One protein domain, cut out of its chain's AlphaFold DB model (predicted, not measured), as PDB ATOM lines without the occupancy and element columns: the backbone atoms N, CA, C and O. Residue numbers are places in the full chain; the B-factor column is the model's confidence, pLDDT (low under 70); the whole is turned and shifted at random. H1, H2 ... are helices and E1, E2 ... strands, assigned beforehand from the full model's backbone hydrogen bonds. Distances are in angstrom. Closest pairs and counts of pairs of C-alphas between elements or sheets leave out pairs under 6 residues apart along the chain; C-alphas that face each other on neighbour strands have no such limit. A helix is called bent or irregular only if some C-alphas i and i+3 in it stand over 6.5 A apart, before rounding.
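Overview. This is residues 256 to 396 of the 404 residues of an uncharacterized protein of Ignavibacteria bacterium (UniProt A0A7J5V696). A long bent helix, H4, runs along one side of the domain, with a helical group at one end, where H1 and H5 pack with its arm H4b, and a strand-rich part toward the other, where H3 lies beside its arm H4a. There two small two-stranded ribbons, E1 with E4 and the hairpin E2 with E3, approach H3, and H2 meets H4a. The printed part has 141 residues with five named helices and four named strands, in the order H1 H2 E1 E2 E3 H3 E4 H4 H5; both sheets are antiparallel and the class is mixed, helices and strands. The whole is compact, with a radius of gyration of the C-alphas of 16.2 A and spans of 51 by 37 by 23 A.

Along the chain. H1, residues 256 to 265, begins with C-alpha 256 at (29.145, 38.558, 32.971) and is 14.3 A long. H2 holds residues 272 to 276, and E1 residues 281 to 285. E2, residues 308 to 314, is 20.2 A long, and E3, residues 317 to 323, is 20.0 A. H3, residues 326 to 338, is 17.2 A long and begins with C-alpha 326 at (-0.898, 22.304, 21.267). E4 holds residues 345 to 349. H4, residues 352 to 380, was assigned as one helix by its hydrogen bonds but is bent: C-alphas 368 and 371 are 7.3 A apart. Its arms are H4a, residues 352 to 368, 24.3 A, and H4b, residues 371 to 380, 14.1 A, at a steep tilt of 45 degrees. H5, residues 386 to 394, is 12.3 A long and ends with C-alpha 394 at (16.004, 30.944, 32.710).

Arrangement. H4 is the hub, touching four other helices. H4a touches H3 at a shallow tilt of 25 degrees, the same way; their closest C-alphas, of Ser 327 and Pro 352, are 5.3 A apart. H4a only just touches H2, with 3 pairs of C-alphas within 8 A, the closest Leu 275 and Ala 358 at 6.6 A. H4b touches H1 at a steep tilt of 53 degrees, closest C-alphas Ile 262 and Ile 373, 7.0 A. H5 touches H1, closest C-alphas Leu 259 and Met 389, 6.1 A, and H4b, closest C-alphas Lys 374 and Tyr 386, 5.3 A. Between E1 and E4, N 282 and O 348 are 2.8 A apart, within hydrogen-bond range; in the hairpin E2 and E3, N 310 and O 321 are 2.9 A apart. In H1, H2, H3, H4a, H4b and H5 every O i to N i+4 pair is within hydrogen-bond range.

Size, cuts and confidence. The C-alphas farthest apart, of Phe 304 and Leu 380, are 51.8 A apart. The printed part has no cut. The link from E1 to E2, 22 residues, is long; in it residues 291 to 292 pair antiparallel with 311 to 312 of E2. The model's pLDDT is under 70 at residues 296 to 306.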
ATOM      1  N   GLU A 256      29.067  39.506  31.855       88.06
ATOM      2  CA  GLU A 256      29.145  38.558  32.971       88.06
ATOM      3  C   GLU A 256      28.903  39.242  34.322       88.06
ATOM      4  O   GLU A 256      28.083  38.789  35.121       88.06
ATOM      5  N   THR A 257      29.508  40.412  34.534       87.38
ATOM      6  CA  THR A 257      29.255  41.251  35.710       87.38
ATOM      7  C   THR A 257      27.792  41.686  35.764       87.38
ATOM      8  O   THR A 257      27.168  41.668  36.826       87.38
ATOM      9  N   SER A 258      27.215  42.058  34.616       89.81
ATOM     10  CA  SER A 258      25.796  42.423  34.531       89.81
ATOM     11  C   SER A 258      24.892  41.242  34.894       89.81
ATOM     12  O   SER A 258      23.932  41.432  35.636       89.81
ATOM     13  N   LEU A 259      25.215  40.033  34.422       88.88
ATOM     14  CA  LEU A 259      24.460  38.817  34.715       88.88
ATOM     15  C   LEU A 259      24.493  38.485  36.208       88.88
ATOM     16  O   LEU A 259      23.435  38.278  36.797       88.88
ATOM     17  N   LYS A 260      25.675  38.519  36.831       89.12
ATOM     18  CA  LYS A 260      25.837  38.244  38.265       89.12
ATOM     19  C   LYS A 260      25.017  39.203  39.133       89.12
ATOM     20  O   LYS A 260      24.267  38.770  40.001       89.12
ATOM     21  N   LEU A 261      25.085  40.505  38.850       88.50
ATOM     22  CA  LEU A 261      24.310  41.519  39.579       88.50
ATOM     23  C   LEU A 261      22.796  41.343  39.405       88.50
ATOM     24  O   LEU A 261      22.018  41.643  40.310       88.50
ATOM     25  N   ILE A 262      22.366  40.892  38.227       90.50
ATOM     26  CA  ILE A 262      20.963  40.592  37.951       90.50
ATOM     27  C   ILE A 262      20.525  39.319  38.694       90.50
ATOM     28  O   ILE A 262      19.453  39.333  39.293       90.50
ATOM     29  N   GLN A 263      21.348  38.270  38.734       89.25
ATOM     30  CA  GLN A 263      21.088  37.049  39.510       89.25
ATOM     31  C   GLN A 263      20.952  37.337  41.010       89.25
ATOM     32  O   GLN A 263      19.987  36.900  41.630       89.25
ATOM     33  N   GLU A 264      21.864  38.131  41.577       86.75
ATOM     34  CA  GLU A 264      21.822  38.530  42.992       86.75
ATOM     35  C   GLU A 264      20.561  39.338  43.336       86.75
ATOM     36  O   GLU A 264      20.050  39.266  44.452       86.75
ATOM     37  N   ARG A 265      20.051  40.121  42.379       89.88
ATOM     38  CA  ARG A 265      18.921  41.031  42.597       89.88
ATOM     39  C   ARG A 265      17.555  40.413  42.319       89.88
ATOM     40  O   ARG A 265      16.562  40.920  42.836       89.88
ATOM     41  N   PHE A 266      17.501  39.380  41.487       90.75
ATOM     42  CA  PHE A 266      16.265  38.699  41.106       90.75
ATOM     43  C   PHE A 266      16.371  37.182  41.331       90.75
ATOM     44  O   PHE A 266      16.148  36.414  40.388       90.75
ATOM     45  N   PRO A 267      16.696  36.727  42.557       87.56
ATOM     46  CA  PRO A 267      16.842  35.304  42.851       87.56
ATOM     47  C   PRO A 267      15.521  34.532  42.714       87.56
ATOM     48  O   PRO A 267      15.523  33.308  42.658       87.56
ATOM     49  N   GLU A 268      14.378  35.226  42.657       87.44
ATOM     50  CA  GLU A 268      13.058  34.605  42.546       87.44
ATOM     51  C   GLU A 268      12.645  34.286  41.100       87.44
ATOM     52  O   GLU A 268      11.597  33.666  40.898       87.44
ATOM     53  N   VAL A 269      13.419  34.717  40.094       88.25
ATOM     54  CA  VAL A 269      13.166  34.337  38.695       88.25
ATOM     55  C   VAL A 269      13.382  32.834  38.570       88.25
ATOM     56  O   VAL A 269      14.479  32.326  38.798       88.25
ATOM     57  N   ARG A 270      12.322  32.102  38.217       86.00
ATOM     58  CA  ARG A 270      12.384  30.641  38.155       86.00
ATOM     59  C   ARG A 270      13.236  30.188  36.977       86.00
ATOM     60  O   ARG A 270      12.972  30.563  35.839       86.00
ATOM     61  N   SER A 271      14.194  29.306  37.246       88.69
ATOM     62  CA  SER A 271      14.930  28.600  36.199       88.69
ATOM     63  C   SER A 271      14.012  27.611  35.479       88.69
ATOM     64  O   SER A 271      13.310  26.818  36.112       88.69
ATOM     65  N   TYR A 272      14.027  27.632  34.147       90.94
ATOM     66  CA  TYR A 272      13.327  26.638  33.341       90.94
ATOM     67  C   TYR A 272      13.938  25.247  33.519       90.94
ATOM     68  O   TYR A 272      13.193  24.270  33.561       90.94
ATOM     69  N   THR A 273      15.257  25.154  33.717       87.00
ATOM     70  CA  THR A 273      15.948  23.890  34.013       87.00
ATOM     71  C   THR A 273      15.340  23.202  35.240       87.00
ATOM     72  O   THR A 273      15.060  22.009  35.200       87.00
ATOM     73  N   SER A 274      15.012  23.965  36.288       88.06
ATOM     74  CA  SER A 274      14.334  23.439  37.483       88.06
ATOM     75  C   SER A 274      12.869  23.052  37.236       88.06
ATOM     76  O   SER A 274      12.325  22.204  37.934       88.06
ATOM     77  N   LEU A 275      12.193  23.655  36.249       88.38
ATOM     78  CA  LEU A 275      10.795  23.329  35.919       88.38
ATOM     79  C   LEU A 275      10.648  22.023  35.125       88.38
ATOM     80  O   LEU A 275       9.559  21.433  35.138       88.38
ATOM     81  N   ILE A 276      11.710  21.605  34.431       90.69
ATOM     82  CA  ILE A 276      11.752  20.377  33.626       90.69
ATOM     83  C   ILE A 276      12.469  19.216  34.319       90.69
ATOM     84  O   ILE A 276      12.467  18.102  33.798       90.69
ATOM     85  N   GLU A 277      13.070  19.455  35.482       89.06
ATOM     86  CA  GLU A 277      13.775  18.435  36.250       89.06
ATOM     87  C   GLU A 277      12.845  17.257  36.587       89.06
ATOM     88  O   GLU A 277      11.717  17.447  37.048       89.06
ATOM     89  N   ASN A 278      13.314  16.029  36.337       88.44
ATOM     90  CA  ASN A 278      12.556  14.781  36.511       88.44
ATOM     91  C   ASN A 278      11.262  14.676  35.681       88.44
ATOM     92  O   ASN A 278      10.362  13.912  36.036       88.44
ATOM     93  N   LYS A 279      11.153  15.420  34.575       91.62
ATOM     94  CA  LYS A 279      10.025  15.325  33.640       91.62
ATOM     95  C   LYS A 279      10.465  14.800  32.284       91.62
ATOM     96  O   LYS A 279      11.619  14.934  31.887       91.62
ATOM     97  N   GLU A 280       9.521  14.230  31.548       91.69
ATOM     98  CA  GLU A 280       9.766  13.811  30.172       91.69
ATOM     99  C   GLU A 280       9.933  15.026  29.253       91.69
ATOM    100  O   GLU A 280       9.054  15.891  29.154       91.69
ATOM    101  N   THR A 281      11.066  15.070  28.554       93.25
ATOM    102  CA  THR A 281      11.410  16.142  27.618       93.25
ATOM    103  C   THR A 281      11.896  15.598  26.283       93.25
ATOM    104  O   THR A 281      12.426  14.494  26.207       93.25
ATOM    105  N   GLU A 282      11.781  16.411  25.242       91.88
ATOM    106  CA  GLU A 282      12.286  16.133  23.902       91.88
ATOM    107  C   GLU A 282      13.135  17.311  23.408       91.88
ATOM    108  O   GLU A 282      12.822  18.470  23.692       91.88
ATOM    109  N   GLU A 283      14.238  17.014  22.716       92.25
ATOM    110  CA  GLU A 283      15.159  18.027  22.193       92.25
ATOM    111  C   GLU A 283      14.650  18.593  20.864       92.25
ATOM    112  O   GLU A 283      14.381  17.861  19.914       92.25
ATOM    113  N   PHE A 284      14.592  19.921  20.778       90.12
ATOM    114  CA  PHE A 284      14.226  20.657  19.577       90.12
ATOM    115  C   PHE A 284      15.359  21.582  19.149       90.12
ATOM    116  O   PHE A 284      15.909  22.337  19.950       90.12
ATOM    117  N   ASN A 285      15.657  21.573  17.851       89.44
ATOM    118  CA  ASN A 285      16.515  22.571  17.225       89.44
ATOM    119  C   ASN A 285      15.643  23.722  16.732       89.44
ATOM    120  O   ASN A 285      14.775  23.503  15.888       89.44
ATOM    121  N   ILE A 286      15.879  24.937  17.223       88.19
ATOM    122  CA  ILE A 286      15.164  26.125  16.756       88.19
ATOM    123  C   ILE A 286      15.897  26.694  15.541       88.19
ATOM    124  O   ILE A 286      17.009  27.205  15.706       88.19
ATOM    125  N   PRO A 287      15.328  26.657  14.324       89.81
ATOM    126  CA  PRO A 287      15.974  27.260  13.166       89.81
ATOM    127  C   PRO A 287      16.156  28.767  13.362       89.81
ATOM    128  O   PRO A 287      15.286  29.446  13.907       89.81
ATOM    129  N   ASN A 288      17.273  29.317  12.886       89.12
ATOM    130  CA  ASN A 288      17.481  30.765  12.859       89.12
ATOM    131  C   ASN A 288      16.770  31.403  11.654       89.12
ATOM    132  O   ASN A 288      17.411  32.001  10.799       89.12
ATOM    133  N   LEU A 289      15.457  31.196  11.550       88.12
ATOM    134  CA  LEU A 289      14.620  31.610  10.423       88.12
ATOM    135  C   LEU A 289      13.281  32.168  10.936       88.12
ATOM    136  O   LEU A 289      12.871  31.840  12.050       88.12
ATOM    137  N   PRO A 290      12.561  32.988  10.151       86.62
ATOM    138  CA  PRO A 290      11.194  33.388  10.478       86.62
ATOM    139  C   PRO A 290      10.256  32.178  10.558       86.62
ATOM    140  O   PRO A 290      10.233  31.345   9.651       86.62
ATOM    141  N   ALA A 291       9.466  32.105  11.629       90.25
ATOM    142  CA  ALA A 291       8.505  31.035  11.873       90.25
ATOM    143  C   ALA A 291       7.081  31.448  11.474       90.25
ATOM    144  O   ALA A 291       6.639  32.561  11.762       90.25
ATOM    145  N   LYS A 292       6.329  30.521  10.878       89.44
ATOM    146  CA  LYS A 292       4.890  30.635  10.630       89.44
ATOM    147  C   LYS A 292       4.148  29.636  11.513       89.44
ATOM    148  O   LYS A 292       4.175  28.430  11.259       89.44
ATOM    149  N   PHE A 293       3.487  30.157  12.542       89.00
ATOM    150  CA  PHE A 293       2.677  29.379  13.478       89.00
ATOM    151  C   PHE A 293       1.263  29.118  12.924       89.00
ATOM    152  O   PHE A 293       0.727  29.953  12.185       89.00
ATOM    153  N   PRO A 294       0.631  27.984  13.276       85.19
ATOM    154  CA  PRO A 294      -0.769  27.730  12.947       85.19
ATOM    155  C   PRO A 294      -1.700  28.732  13.657       85.19
ATOM    156  O   PRO A 294      -1.425  29.163  14.777       85.19
ATOM    157  N   LYS A 295      -2.789  29.130  12.980       71.06
ATOM    158  CA  LYS A 295      -3.674  30.232  13.409       71.06
ATOM    159  C   LYS A 295      -4.617  29.871  14.566       71.06
ATOM    160  O   LYS A 295      -4.995  30.770  15.307       71.06
ATOM    161  N   ASP A 296      -4.901  28.586  14.775       64.31
ATOM    162  CA  ASP A 296      -5.850  28.102  15.782       64.31
ATOM    163  C   ASP A 296      -5.202  27.013  16.649       64.31
ATOM    164  O   ASP A 296      -4.993  25.886  16.205       64.31
ATOM    165  N   ILE A 297      -4.839  27.354  17.890       63.44
ATOM    166  CA  ILE A 297      -4.274  26.401  18.861       63.44
ATOM    167  C   ILE A 297      -5.075  26.514  20.162       63.44
ATOM    168  O   ILE A 297      -4.702  27.247  21.090       63.44
ATOM    169  N   LYS A 298      -6.202  25.807  20.260       58.59
ATOM    170  CA  LYS A 298      -6.899  25.650  21.546       58.59
ATOM    171  C   LYS A 298      -6.120  24.676  22.440       58.59
ATOM    172  O   LYS A 298      -5.355  23.842  21.965       58.59
ATOM    173  N   ALA A 299      -6.202  24.886  23.753       52.12
ATOM    174  CA  ALA A 299      -5.526  24.034  24.735       52.12
ATOM    175  C   ALA A 299      -6.132  22.622  24.712       52.12
ATOM    176  O   ALA A 299      -7.350  22.496  24.632       52.12
ATOM    177  N   GLY A 300      -5.290  21.586  24.756       52.56
ATOM    178  CA  GLY A 300      -5.734  20.190  24.846       52.56
ATOM    179  C   GLY A 300      -6.373  19.576  23.592       52.56
ATOM    180  O   GLY A 300      -6.761  18.414  23.645       52.56
ATOM    181  N   GLU A 301      -6.480  20.291  22.467       53.09
ATOM    182  CA  GLU A 301      -6.947  19.667  21.224       53.09
ATOM    183  C   GLU A 301      -5.871  18.708  20.685       53.09
ATOM    184  O   GLU A 301      -4.689  19.044  20.612       53.09
ATOM    185  N   SER A 302      -6.279  17.491  20.331       53.09
ATOM    186  CA  SER A 302      -5.534  16.605  19.440       53.09
ATOM    187  C   SER A 302      -6.012  16.900  18.024       53.09
ATOM    188  O   SER A 302      -7.192  16.715  17.714       53.09
ATOM    189  N   ASN A 303      -5.137  17.396  17.155       57.28
ATOM    190  CA  ASN A 303      -5.489  17.525  15.748       57.28
ATOM    191  C   ASN A 303      -5.606  16.133  15.102       57.28
ATOM    192  O   ASN A 303      -4.980  15.175  15.539       57.28
ATOM    193  N   PHE A 304      -6.395  16.024  14.031       52.22
ATOM    194  CA  PHE A 304      -6.689  14.753  13.348       52.22
ATOM    195  C   PHE A 304      -5.429  13.990  12.870       52.22
ATOM    196  O   PHE A 304      -5.481  12.793  12.617       52.22
ATOM    197  N   PHE A 305      -4.290  14.687  12.773       58.44
ATOM    198  CA  PHE A 305      -2.989  14.167  12.343       58.44
ATOM    199  C   PHE A 305      -1.949  14.056  13.479       58.44
ATOM    200  O   PHE A 305      -0.775  13.814  13.199       58.44
ATOM    201  N   ASN A 306      -2.350  14.259  14.744       62.50
ATOM    202  CA  ASN A 306      -1.527  14.179  15.966       62.50
ATOM    203  C   ASN A 306      -0.176  14.930  15.936       62.50
ATOM    204  O   ASN A 306       0.735  14.612  16.700       62.50
ATOM    205  N   THR A 307      -0.014  15.921  15.059       70.38
ATOM    206  CA  THR A 307       1.237  16.674  14.894       70.38
ATOM    207  C   THR A 307       0.961  18.129  14.554       70.38
ATOM    208  O   THR A 307       0.314  18.456  13.558       70.38
ATOM    209  N   TYR A 308       1.438  19.042  15.391       83.06
ATOM    210  CA  TYR A 308       1.364  20.476  15.143       83.06
ATOM    211  C   TYR A 308       2.655  20.934  14.474       83.06
ATOM    212  O   TYR A 308       3.716  20.785  15.062       83.06
ATOM    213  N   ASN A 309       2.589  21.501  13.270       86.94
ATOM    214  CA  ASN A 309       3.788  21.905  12.533       86.94
ATOM    215  C   ASN A 309       3.996  23.420  12.570       86.94
ATOM    216  O   ASN A 309       3.073  24.191  12.301       86.94
ATOM    217  N   VAL A 310       5.231  23.836  12.844       89.81
ATOM    218  CA  VAL A 310       5.720  25.201  12.625       89.81
ATOM    219  C   VAL A 310       6.651  25.182  11.427       89.81
ATOM    220  O   VAL A 310       7.581  24.378  11.365       89.81
ATOM    221  N   TYR A 311       6.401  26.076  10.474       90.94
ATOM    222  CA  TYR A 311       7.204  26.181   9.262       90.94
ATOM    223  C   TYR A 311       8.148  27.369   9.354       90.94
ATOM    224  O   TYR A 311       7.718  28.493   9.594       90.94
ATOM    225  N   PHE A 312       9.424  27.112   9.120       91.19
ATOM    226  CA  PHE A 312      10.491  28.097   9.084       91.19
ATOM    227  C   PHE A 312      10.901  28.325   7.634       91.19
ATOM    228  O   PHE A 312      11.305  27.369   6.970       91.19
ATOM    229  N   THR A 313      10.769  29.552   7.128       88.62
ATOM    230  CA  THR A 313      10.936  29.844   5.692       88.62
ATOM    231  C   THR A 313      11.853  31.031   5.435       88.62
ATOM    232  O   THR A 313      11.642  32.101   6.003       88.62
ATOM    233  N   GLU A 314      12.804  30.868   4.517       86.50
ATOM    234  CA  GLU A 314      13.628  31.945   3.954       86.50
ATOM    235  C   GLU A 314      13.942  31.623   2.486       86.50
ATOM    236  O   GLU A 314      14.578  30.610   2.174       86.50
ATOM    237  N   GLY A 315      13.435  32.447   1.565       86.06
ATOM    238  CA  GLY A 315      13.490  32.157   0.130       86.06
ATOM    239  C   GLY A 315      12.852  30.800  -0.202       86.06
ATOM    240  O   GLY A 315      11.695  30.558   0.134       86.06
ATOM    241  N   ASN A 316      13.628  29.908  -0.825       86.19
ATOM    242  CA  ASN A 316      13.190  28.562  -1.224       86.19
ATOM    243  C   ASN A 316      13.407  27.488  -0.140       86.19
ATOM    244  O   ASN A 316      13.073  26.323  -0.355       86.19
ATOM    245  N   LYS A 317      13.999  27.838   1.009       85.81
ATOM    246  CA  LYS A 317      14.280  26.887   2.090       85.81
ATOM    247  C   LYS A 317      13.107  26.860   3.066       85.81
ATOM    248  O   LYS A 317      12.779  27.886   3.660       85.81
ATOM    249  N   GLN A 318      12.513  25.683   3.260       90.56
ATOM    250  CA  GLN A 318      11.456  25.441   4.243       90.56
ATOM    251  C   GLN A 318      11.873  24.312   5.190       90.56
ATOM    252  O   GLN A 318      12.236  23.227   4.744       90.56
ATOM    253  N   ILE A 319      11.812  24.566   6.497       90.81
ATOM    254  CA  ILE A 319      12.045  23.568   7.548       90.81
ATOM    255  C   ILE A 319      10.754  23.434   8.355       90.81
ATOM    256  O   ILE A 319      10.201  24.439   8.797       90.81
ATOM    257  N   ALA A 320      10.267  22.211   8.543       90.56
ATOM    258  CA  ALA A 320       9.119  21.930   9.398       90.56
ATOM    259  C   ALA A 320       9.598  21.378  10.746       90.56
ATOM    260  O   ALA A 320      10.424  20.468  10.781       90.56
ATOM    261  N   VAL A 321       9.073  21.927  11.841       90.12
ATOM    262  CA  VAL A 321       9.268  21.409  13.202       90.12
ATOM    263  C   VAL A 321       7.913  20.966  13.737       90.12
ATOM    264  O   VAL A 321       6.970  21.761  13.743       90.12
ATOM    265  N   SER A 322       7.817  19.705  14.154       89.44
ATOM    266  CA  SER A 322       6.565  19.063  14.563       89.44
ATOM    267  C   SER A 322       6.480  18.917  16.083       89.44
ATOM    268  O   SER A 322       7.443  18.502  16.712       89.44
ATOM    269  N   PHE A 323       5.319  19.208  16.665       89.69
ATOM    270  CA  PHE A 323       5.045  19.149  18.105       89.69
ATOM    271  C   PHE A 323       3.917  18.157  18.396       89.69
ATOM    272  O   PHE A 323       2.957  18.057  17.626       89.69
ATOM    273  N   LYS A 324       4.008  17.455  19.529       86.94
ATOM    274  CA  LYS A 324       3.080  16.377  19.915       86.94
ATOM    275  C   LYS A 324       1.702  16.883  20.336       86.94
ATOM    276  O   LYS A 324       0.714  16.170  20.211       86.94
ATOM    277  N   ASN A 325       1.629  18.098  20.871       87.69
ATOM    278  CA  ASN A 325       0.383  18.692  21.346       87.69
ATOM    279  C   ASN A 325       0.420  20.227  21.279       87.69
ATOM    280  O   ASN A 325       1.486  20.845  21.194       87.69
ATOM    281  N   GLY A 326      -0.760  20.849  21.342       86.75
ATOM    282  CA  GLY A 326      -0.898  22.304  21.267       86.75
ATOM    283  C   GLY A 326      -0.225  23.056  22.421       86.75
ATOM    284  O   GLY A 326       0.222  24.188  22.236       86.75
ATOM    285  N   SER A 327      -0.104  22.447  23.601       90.56
ATOM    286  CA  SER A 327       0.498  23.078  24.781       90.56
ATOM    287  C   SER A 327       2.027  23.136  24.679       90.56
ATOM    288  O   SER A 327       2.622  24.171  24.982       90.56
ATOM    289  N   GLN A 328       2.653  22.088  24.141       91.19
ATOM    290  CA  GLN A 328       4.072  22.061  23.779       91.19
ATOM    291  C   GLN A 328       4.385  23.116  22.708       91.19
ATOM    292  O   GLN A 328       5.357  23.861  22.840       91.19
ATOM    293  N   LEU A 329       3.516  23.256  21.698       91.81
ATOM    294  CA  LEU A 329       3.635  24.309  20.688       91.81
ATOM    295  C   LEU A 329       3.524  25.718  21.294       91.81
ATOM    296  O   LEU A 329       4.281  26.609  20.916       91.81
ATOM    297  N   LYS A 330       2.602  25.952  22.236       92.38
ATOM    298  CA  LYS A 330       2.476  27.255  22.914       92.38
ATOM    299  C   LYS A 330       3.712  27.594  23.742       92.38
ATOM    300  O   LYS A 330       4.174  28.732  23.700       92.38
ATOM    301  N   LEU A 331       4.260  26.611  24.455       93.50
ATOM    302  CA  LEU A 331       5.504  26.774  25.200       93.50
ATOM    303  C   LEU A 331       6.674  27.097  24.256       93.50
ATOM    304  O   LEU A 331       7.419  28.044  24.498       93.50
ATOM    305  N   PHE A 332       6.785  26.386  23.133       94.25
ATOM    306  CA  PHE A 332       7.765  26.697  22.091       94.25
ATOM    307  C   PHE A 332       7.591  28.107  21.518       94.25
ATOM    308  O   PHE A 332       8.562  28.846  21.361       94.25
ATOM    309  N   ARG A 333       6.347  28.501  21.230       93.44
ATOM    310  CA  ARG A 333       6.011  29.830  20.716       93.44
ATOM    311  C   ARG A 333       6.455  30.931  21.676       93.44
ATOM    312  O   ARG A 333       7.012  31.915  21.210       93.44
ATOM    313  N   PHE A 334       6.286  30.746  22.985       94.12
ATOM    314  CA  PHE A 334       6.807  31.672  23.994       94.12
ATOM    315  C   PHE A 334       8.337  31.809  23.906       94.12
ATOM    316  O   PHE A 334       8.846  32.923  23.814       94.12
ATOM    317  N   PHE A 335       9.081  30.700  23.840       93.31
ATOM    318  CA  PHE A 335      10.540  30.761  23.686       93.31
ATOM    319  C   PHE A 335      10.976  31.460  22.389       93.31
ATOM    320  O   PHE A 335      11.932  32.235  22.395       93.31
ATOM    321  N   HIS A 336      10.274  31.217  21.284       92.00
ATOM    322  CA  HIS A 336      10.628  31.782  19.985       92.00
ATOM    323  C   HIS A 336      10.214  33.256  19.821       92.00
ATOM    324  O   HIS A 336      11.017  34.064  19.358       92.00
ATOM    325  N   GLU A 337       8.968  33.613  20.149       91.12
ATOM    326  CA  GLU A 337       8.416  34.959  19.924       91.12
ATOM    327  C   GLU A 337       8.721  35.923  21.078       91.12
ATOM    328  O   GLU A 337       9.135  37.047  20.817       91.12
ATOM    329  N   GLU A 338       8.565  35.503  22.338       92.00
ATOM    330  CA  GLU A 338       8.718  36.404  23.496       92.00
ATOM    331  C   GLU A 338      10.170  36.513  23.972       92.00
ATOM    332  O   GLU A 338      10.597  37.570  24.434       92.00
ATOM    333  N   LEU A 339      10.937  35.424  23.860       91.38
ATOM    334  CA  LEU A 339      12.338  35.372  24.293       91.38
ATOM    335  C   LEU A 339      13.338  35.444  23.134       91.38
ATOM    336  O   LEU A 339      14.548  35.448  23.368       91.38
ATOM    337  N   GLU A 340      12.852  35.516  21.893       92.00
ATOM    338  CA  GLU A 340      13.672  35.581  20.678       92.00
ATOM    339  C   GLU A 340      14.747  34.476  20.622       92.00
ATOM    340  O   GLU A 340      15.880  34.694  20.178       92.00
ATOM    341  N   LEU A 341      14.430  33.281  21.128       88.75
ATOM    342  CA  LEU A 341      15.339  32.142  21.101       88.75
ATOM    343  C   LEU A 341      15.380  31.580  19.673       88.75
ATOM    344  O   LEU A 341      14.374  31.089  19.167       88.75
ATOM    345  N   LYS A 342      16.537  31.672  19.011       89.75
ATOM    346  CA  LYS A 342      16.767  31.225  17.627       89.75
ATOM    347  C   LYS A 342      18.125  30.541  17.511       89.75
ATOM    348  O   LYS A 342      19.042  30.857  18.266       89.75
ATOM    349  N   GLY A 343      18.260  29.596  16.581       87.12
ATOM    350  CA  GLY A 343      19.524  28.893  16.318       87.12
ATOM    351  C   GLY A 343      20.058  28.067  17.494       87.12
ATOM    352  O   GLY A 343      21.251  27.790  17.541       87.12
ATOM    353  N   SER A 344      19.203  27.719  18.458       87.81
ATOM    354  CA  SER A 344      19.584  27.069  19.717       87.81
ATOM    355  C   SER A 344      18.866  25.732  19.885       87.81
ATOM    356  O   SER A 344      17.822  25.502  19.273       87.81
ATOM    357  N   LYS A 345      19.418  24.860  20.732       90.50
ATOM    358  CA  LYS A 345      18.751  23.638  21.191       90.50
ATOM    359  C   LYS A 345      17.945  23.928  22.449       90.50
ATOM    360  O   LYS A 345      18.420  24.650  23.321       90.50
ATOM    361  N   ILE A 346      16.752  23.357  22.551       91.44
ATOM    362  CA  ILE A 346      15.918  23.456  23.749       91.44
ATOM    363  C   ILE A 346      15.258  22.117  24.062       91.44
ATOM    364  O   ILE A 346      14.822  21.407  23.162       91.44
ATOM    365  N   LEU A 347      15.160  21.795  25.350       93.00
ATOM    366  CA  LEU A 347      14.360  20.680  25.841       93.00
ATOM    367  C   LEU A 347      12.939  21.169  26.117       93.00
ATOM    368  O   LEU A 347      12.738  22.087  26.914       93.00
ATOM    369  N   LEU A 348      11.942  20.571  25.472       92.62
ATOM    370  CA  LEU A 348      10.534  20.862  25.738       92.62
ATOM    371  C   LEU A 348       9.861  19.683  26.414       92.62
ATOM    372  O   LEU A 348      10.057  18.539  26.019       92.62
ATOM    373  N   LEU A 349       9.003  19.986  27.382       93.38
ATOM    374  CA  LEU A 349       8.133  19.008  28.030       93.38
ATOM    375  C   LEU A 349       7.228  18.314  27.003       93.38
ATOM    376  O   LEU A 349       6.768  18.944  26.049       93.38
ATOM    377  N   THR A 350       6.979  17.020  27.190       90.44
ATOM    378  CA  THR A 350       6.081  16.232  26.326       90.44
ATOM    379  C   THR A 350       4.644  16.215  26.854       90.44
ATOM    380  O   THR A 350       3.702  16.210  26.060       90.44
ATOM    381  N   ASN A 351       4.460  16.247  28.178       91.81
ATOM    382  CA  ASN A 351       3.149  16.219  28.826       91.81
ATOM    383  C   ASN A 351       2.412  17.574  28.683       91.81
ATOM    384  O   ASN A 351       2.941  18.597  29.128       91.81
ATOM    385  N   PRO A 352       1.176  17.608  28.136       90.56
ATOM    386  CA  PRO A 352       0.431  18.852  27.926       90.56
ATOM    387  C   PRO A 352       0.221  19.694  29.195       90.56
ATOM    388  O   PRO A 352       0.383  20.914  29.153       90.56
ATOM    389  N   ASN A 353      -0.092  19.059  30.331       91.12
ATOM    390  CA  ASN A 353      -0.366  19.757  31.591       91.12
ATOM    391  C   ASN A 353       0.901  20.414  32.148       91.12
ATOM    392  O   ASN A 353       0.861  21.539  32.655       91.12
ATOM    393  N   ASP A 354       2.041  19.733  32.025       92.38
ATOM    394  CA  ASP A 354       3.329  20.289  32.424       92.38
ATOM    395  C   ASP A 354       3.742  21.454  31.524       92.38
ATOM    396  O   ASP A 354       4.224  22.465  32.039       92.38
ATOM    397  N   CYS A 355       3.499  21.360  30.209       92.31
ATOM    398  CA  CYS A 355       3.725  22.468  29.283       92.31
ATOM    399  C   CYS A 355       2.916  23.710  29.677       92.31
ATOM    400  O   CYS A 355       3.463  24.811  29.701       92.31
ATOM    401  N   GLU A 356       1.631  23.552  30.006       92.44
ATOM    402  CA  GLU A 356       0.770  24.672  30.407       92.44
ATOM    403  C   GLU A 356       1.200  25.289  31.731       92.44
ATOM    404  O   GLU A 356       1.274  26.515  31.853       92.44
ATOM    405  N   LYS A 357       1.528  24.448  32.717       93.56
ATOM    406  CA  LYS A 357       2.019  24.910  34.016       93.56
ATOM    407  C   LYS A 357       3.329  25.682  33.863       93.56
ATOM    408  O   LYS A 357       3.452  26.769  34.424       93.56
ATOM    409  N   ALA A 358       4.279  25.152  33.091       93.88
ATOM    410  CA  ALA A 358       5.547  25.819  32.816       93.88
ATOM    411  C   ALA A 358       5.328  27.143  32.072       93.88
ATOM    412  O   ALA A 358       5.817  28.178  32.517       93.88
ATOM    413  N   LEU A 359       4.528  27.138  31.000       94.81
ATOM    414  CA  LEU A 359       4.215  28.337  30.222       94.81
ATOM    415  C   LEU A 359       3.602  29.438  31.090       94.81
ATOM    416  O   LEU A 359       4.010  30.594  30.980       94.81
ATOM    417  N   LYS A 360       2.641  29.093  31.954       94.75
ATOM    418  CA  LYS A 360       1.994  30.056  32.850       94.75
ATOM    419  C   LYS A 360       3.008  30.697  33.796       94.75
ATOM    420  O   LYS A 360       3.097  31.919  33.838       94.75
ATOM    421  N   LEU A 361       3.804  29.882  34.492       94.25
ATOM    422  CA  LEU A 361       4.814  30.372  35.436       94.25
ATOM    423  C   LEU A 361       5.853  31.269  34.748       94.25
ATOM    424  O   LEU A 361       6.127  32.364  35.231       94.25
ATOM    425  N   LEU A 362       6.374  30.839  33.595       94.44
ATOM    426  CA  LEU A 362       7.358  31.604  32.827       94.44
ATOM    427  C   LEU A 362       6.786  32.919  32.286       94.44
ATOM    428  O   LEU A 362       7.472  33.940  32.303       94.44
ATOM    429  N   SER A 363       5.536  32.905  31.818       93.94
ATOM    430  CA  SER A 363       4.860  34.102  31.303       93.94
ATOM    431  C   SER A 363       4.607  35.127  32.405       93.94
ATOM    432  O   SER A 363       4.779  36.327  32.179       93.94
ATOM    433  N   ASP A 364       4.203  34.668  33.591       94.06
ATOM    434  CA  ASP A 364       3.964  35.528  34.750       94.06
ATOM    435  C   ASP A 364       5.278  36.152  35.247       94.06
ATOM    436  O   ASP A 364       5.341  37.368  35.458       94.06
ATOM    437  N   ASP A 365       6.348  35.356  35.344       93.12
ATOM    438  CA  ASP A 365       7.678  35.851  35.714       93.12
ATOM    439  C   ASP A 365       8.204  36.848  34.672       93.12
ATOM    440  O   ASP A 365       8.684  37.927  35.030       93.12
ATOM    441  N   TYR A 366       8.027  36.565  33.379       94.19
ATOM    442  CA  TYR A 366       8.487  37.459  32.319       94.19
ATOM    443  C   TYR A 366       7.789  38.815  32.394       94.19
ATOM    444  O   TYR A 366       8.455  39.851  32.413       94.19
ATOM    445  N   LYS A 367       6.457  38.828  32.532       94.12
ATOM    446  CA  LYS A 367       5.677  40.065  32.699       94.12
ATOM    447  C   LYS A 367       6.093  40.849  33.941       94.12
ATOM    448  O   LYS A 367       6.132  42.077  33.903       94.12
ATOM    449  N   LYS A 368       6.401  40.153  35.037       93.88
ATOM    450  CA  LYS A 368       6.796  40.782  36.300       93.88
ATOM    451  C   LYS A 368       8.193  41.397  36.224       93.88
ATOM    452  O   LYS A 368       8.384  42.524  36.690       93.88
ATOM    453  N   TYR A 369       9.164  40.677  35.665       93.94
ATOM    454  CA  TYR A 369      10.583  41.004  35.815       93.94
ATOM    455  C   TYR A 369      11.225  41.649  34.582       93.94
ATOM    456  O   TYR A 369      12.223  42.351  34.750       93.94
ATOM    457  N   ASN A 370      10.668  41.518  33.370       92.44
ATOM    458  CA  ASN A 370      11.312  42.029  32.147       92.44
ATOM    459  C   ASN A 370      11.653  43.533  32.221       92.44
ATOM    460  O   ASN A 370      12.763  43.959  31.897       92.44
ATOM    461  N   THR A 371      10.724  44.338  32.732       92.69
ATOM    462  CA  THR A 371      10.843  45.793  32.829       92.69
ATOM    463  C   THR A 371      11.759  46.171  33.984       92.69
ATOM    464  O   THR A 371      12.529  47.125  33.879       92.69
ATOM    465  N   GLN A 372      11.740  45.391  35.067       94.31
ATOM    466  CA  GLN A 372      12.617  45.595  36.217       94.31
ATOM    467  C   GLN A 372      14.076  45.330  35.842       94.31
ATOM    468  O   GLN A 372      14.922  46.194  36.063       94.31
ATOM    469  N   ILE A 373      14.360  44.205  35.182       93.12
ATOM    470  CA  ILE A 373      15.696  43.860  34.678       93.12
ATOM    471  C   ILE A 373      16.182  44.930  33.697       93.12
ATOM    472  O   ILE A 373      17.287  45.448  33.846       93.12
ATOM    473  N   LYS A 374      15.333  45.356  32.753       93.62
ATOM    474  CA  LYS A 374      15.653  46.448  31.820       93.62
ATOM    475  C   LYS A 374      16.019  47.750  32.546       93.62
ATOM    476  O   LYS A 374      16.990  48.410  32.174       93.62
ATOM    477  N   ASN A 375      15.276  48.117  33.590       91.94
ATOM    478  CA  ASN A 375      15.551  49.312  34.390       91.94
ATOM    479  C   ASN A 375      16.860  49.192  35.179       91.94
ATOM    480  O   ASN A 375      17.625  50.158  35.239       91.94
ATOM    481  N   VAL A 376      17.152  48.014  35.734       90.44
ATOM    482  CA  VAL A 376      18.414  47.756  36.436       90.44
ATOM    483  C   VAL A 376      19.590  47.860  35.470       90.44
ATOM    484  O   VAL A 376      20.506  48.632  35.740       90.44
ATOM    485  N   LEU A 377      19.537  47.215  34.304       89.56
ATOM    486  CA  LEU A 377      20.594  47.317  33.291       89.56
ATOM    487  C   LEU A 377      20.814  48.763  32.828       89.56
ATOM    488  O   LEU A 377      21.957  49.203  32.700       89.56
ATOM    489  N   LYS A 378      19.734  49.541  32.663       88.50
ATOM    490  CA  LYS A 378      19.816  50.977  32.360       88.50
ATOM    491  C   LYS A 378      20.502  51.761  33.482       88.50
ATOM    492  O   LYS A 378      21.330  52.624  33.191       88.50
ATOM    493  N   SER A 379      20.194  51.458  34.746       85.19
ATOM    494  CA  SER A 379      20.849  52.085  35.905       85.19
ATOM    495  C   SER A 379      22.338  51.732  35.995       85.19
ATOM    496  O   SER A 379      23.158  52.607  36.268       85.19
ATOM    497  N   LEU A 380      22.692  50.490  35.645       83.56
ATOM    498  CA  LEU A 380      24.066  49.992  35.554       83.56
ATOM    499  C   LEU A 380      24.795  50.481  34.291       83.56
ATOM    500  O   LEU A 380      25.999  50.287  34.164       83.56
ATOM    501  N   ARG A 381      24.080  51.120  33.351       84.75
ATOM    502  CA  ARG A 381      24.582  51.524  32.024       84.75
ATOM    503  C   ARG A 381      25.189  50.361  31.229       84.75
ATOM    504  O   ARG A 381      26.065  50.582  30.388       84.75
ATOM    505  N   SER A 382      24.718  49.145  31.492       85.69
ATOM    506  CA  SER A 382      25.112  47.952  30.752       85.69
ATOM    507  C   SER A 382      24.589  48.035  29.319       85.69
ATOM    508  O   SER A 382      23.477  48.510  29.078       85.69
ATOM    509  N   SER A 383      25.393  47.582  28.357       87.12
ATOM    510  CA  SER A 383      24.959  47.390  26.968       87.12
ATOM    511  C   SER A 383      24.318  46.022  26.732       87.12
ATOM    512  O   SER A 383      23.921  45.735  25.605       87.12
ATOM    513  N   ALA A 384      24.235  45.170  27.759       90.19
ATOM    514  CA  ALA A 384      23.610  43.864  27.646       90.19
ATOM    515  C   ALA A 384      22.120  43.992  27.297       90.19
ATOM    516  O   ALA A 384      21.396  44.841  27.825       90.19
ATOM    517  N   SER A 385      21.651  43.112  26.413       92.19
ATOM    518  CA  SER A 385      20.224  42.992  26.125       92.19
ATOM    519  C   SER A 385      19.509  42.394  27.335       92.19
ATOM    520  O   SER A 385      19.892  41.334  27.825       92.19
ATOM    521  N   TYR A 386      18.435  43.041  27.791       92.50
ATOM    522  CA  TYR A 386      17.608  42.518  28.883       92.50
ATOM    523  C   TYR A 386      16.990  41.152  28.538       92.50
ATOM    524  O   TYR A 386      16.832  40.324  29.429       92.50
ATOM    525  N   LEU A 387      16.708  40.893  27.253       92.12
ATOM    526  CA  LEU A 387      16.245  39.589  26.767       92.12
ATOM    527  C   LEU A 387      17.343  38.527  26.861       92.12
ATOM    528  O   LEU A 387      17.070  37.395  27.241       92.12
ATOM    529  N   ALA A 388      18.592  38.881  26.546       90.62
ATOM    530  CA  ALA A 388      19.724  37.971  26.715       90.62
ATOM    531  C   ALA A 388      19.937  37.623  28.196       90.62
ATOM    532  O   ALA A 388      19.971  36.448  28.535       90.62
ATOM    533  N   MET A 389      19.920  38.628  29.078       91.56
ATOM    534  CA  MET A 389      20.007  38.426  30.529       91.56
ATOM    535  C   MET A 389      18.871  37.544  31.059       91.56
ATOM    536  O   MET A 389      19.115  36.630  31.836       91.56
ATOM    537  N   TYR A 390      17.629  37.790  30.629       91.75
ATOM    538  CA  TYR A 390      16.485  36.991  31.067       91.75
ATOM    539  C   TYR A 390      16.571  35.539  30.578       91.75
ATOM    540  O   TYR A 390      16.275  34.624  31.337       91.75
ATOM    541  N   ARG A 391      17.019  35.308  29.336       91.31
ATOM    542  CA  ARG A 391      17.284  33.950  28.836       91.31
ATOM    543  C   ARG A 391      18.336  33.245  29.682       91.31
ATOM    544  O   ARG A 391      18.101  32.120  30.102       91.31
ATOM    545  N   ASP A 392      19.442  33.914  29.978       90.19
ATOM    546  CA  ASP A 392      20.505  33.309  30.774       90.19
ATOM    547  C   ASP A 392      20.057  33.022  32.207       90.19
ATOM    548  O   ASP A 392      20.460  32.005  32.749       90.19
ATOM    549  N   LEU A 393      19.170  33.838  32.793       89.44
ATOM    550  CA  LEU A 393      18.508  33.527  34.069       89.44
ATOM    551  C   LEU A 393      17.607  32.284  33.991       89.44
ATOM    552  O   LEU A 393      17.556  31.496  34.932       89.44
ATOM    553  N   LEU A 394      16.882  32.102  32.887       89.19
ATOM    554  CA  LEU A 394      16.004  30.944  32.710       89.19
ATOM    555  C   LEU A 394      16.782  29.651  32.464       89.19
ATOM    556  O   LEU A 394      16.349  28.589  32.903       89.19
ATOM    557  N   PHE A 395      17.894  29.735  31.739       86.38
ATOM    558  CA  PHE A 395      18.683  28.587  31.298       86.38
ATOM    559  C   PHE A 395      20.040  28.503  32.002       86.38
ATOM    560  O   PHE A 395      20.957  27.894  31.448       86.38
ATOM    561  N   VAL A 396      20.187  29.112  33.194       74.88
ATOM    562  CA  VAL A 396      21.443  29.089  33.965       74.88
ATOM    563  C   VAL A 396      21.975  27.661  33.976       74.88
ATOM    564  O   VAL A 396      21.312  26.744  34.466       74.88
TER     565      VAL A 396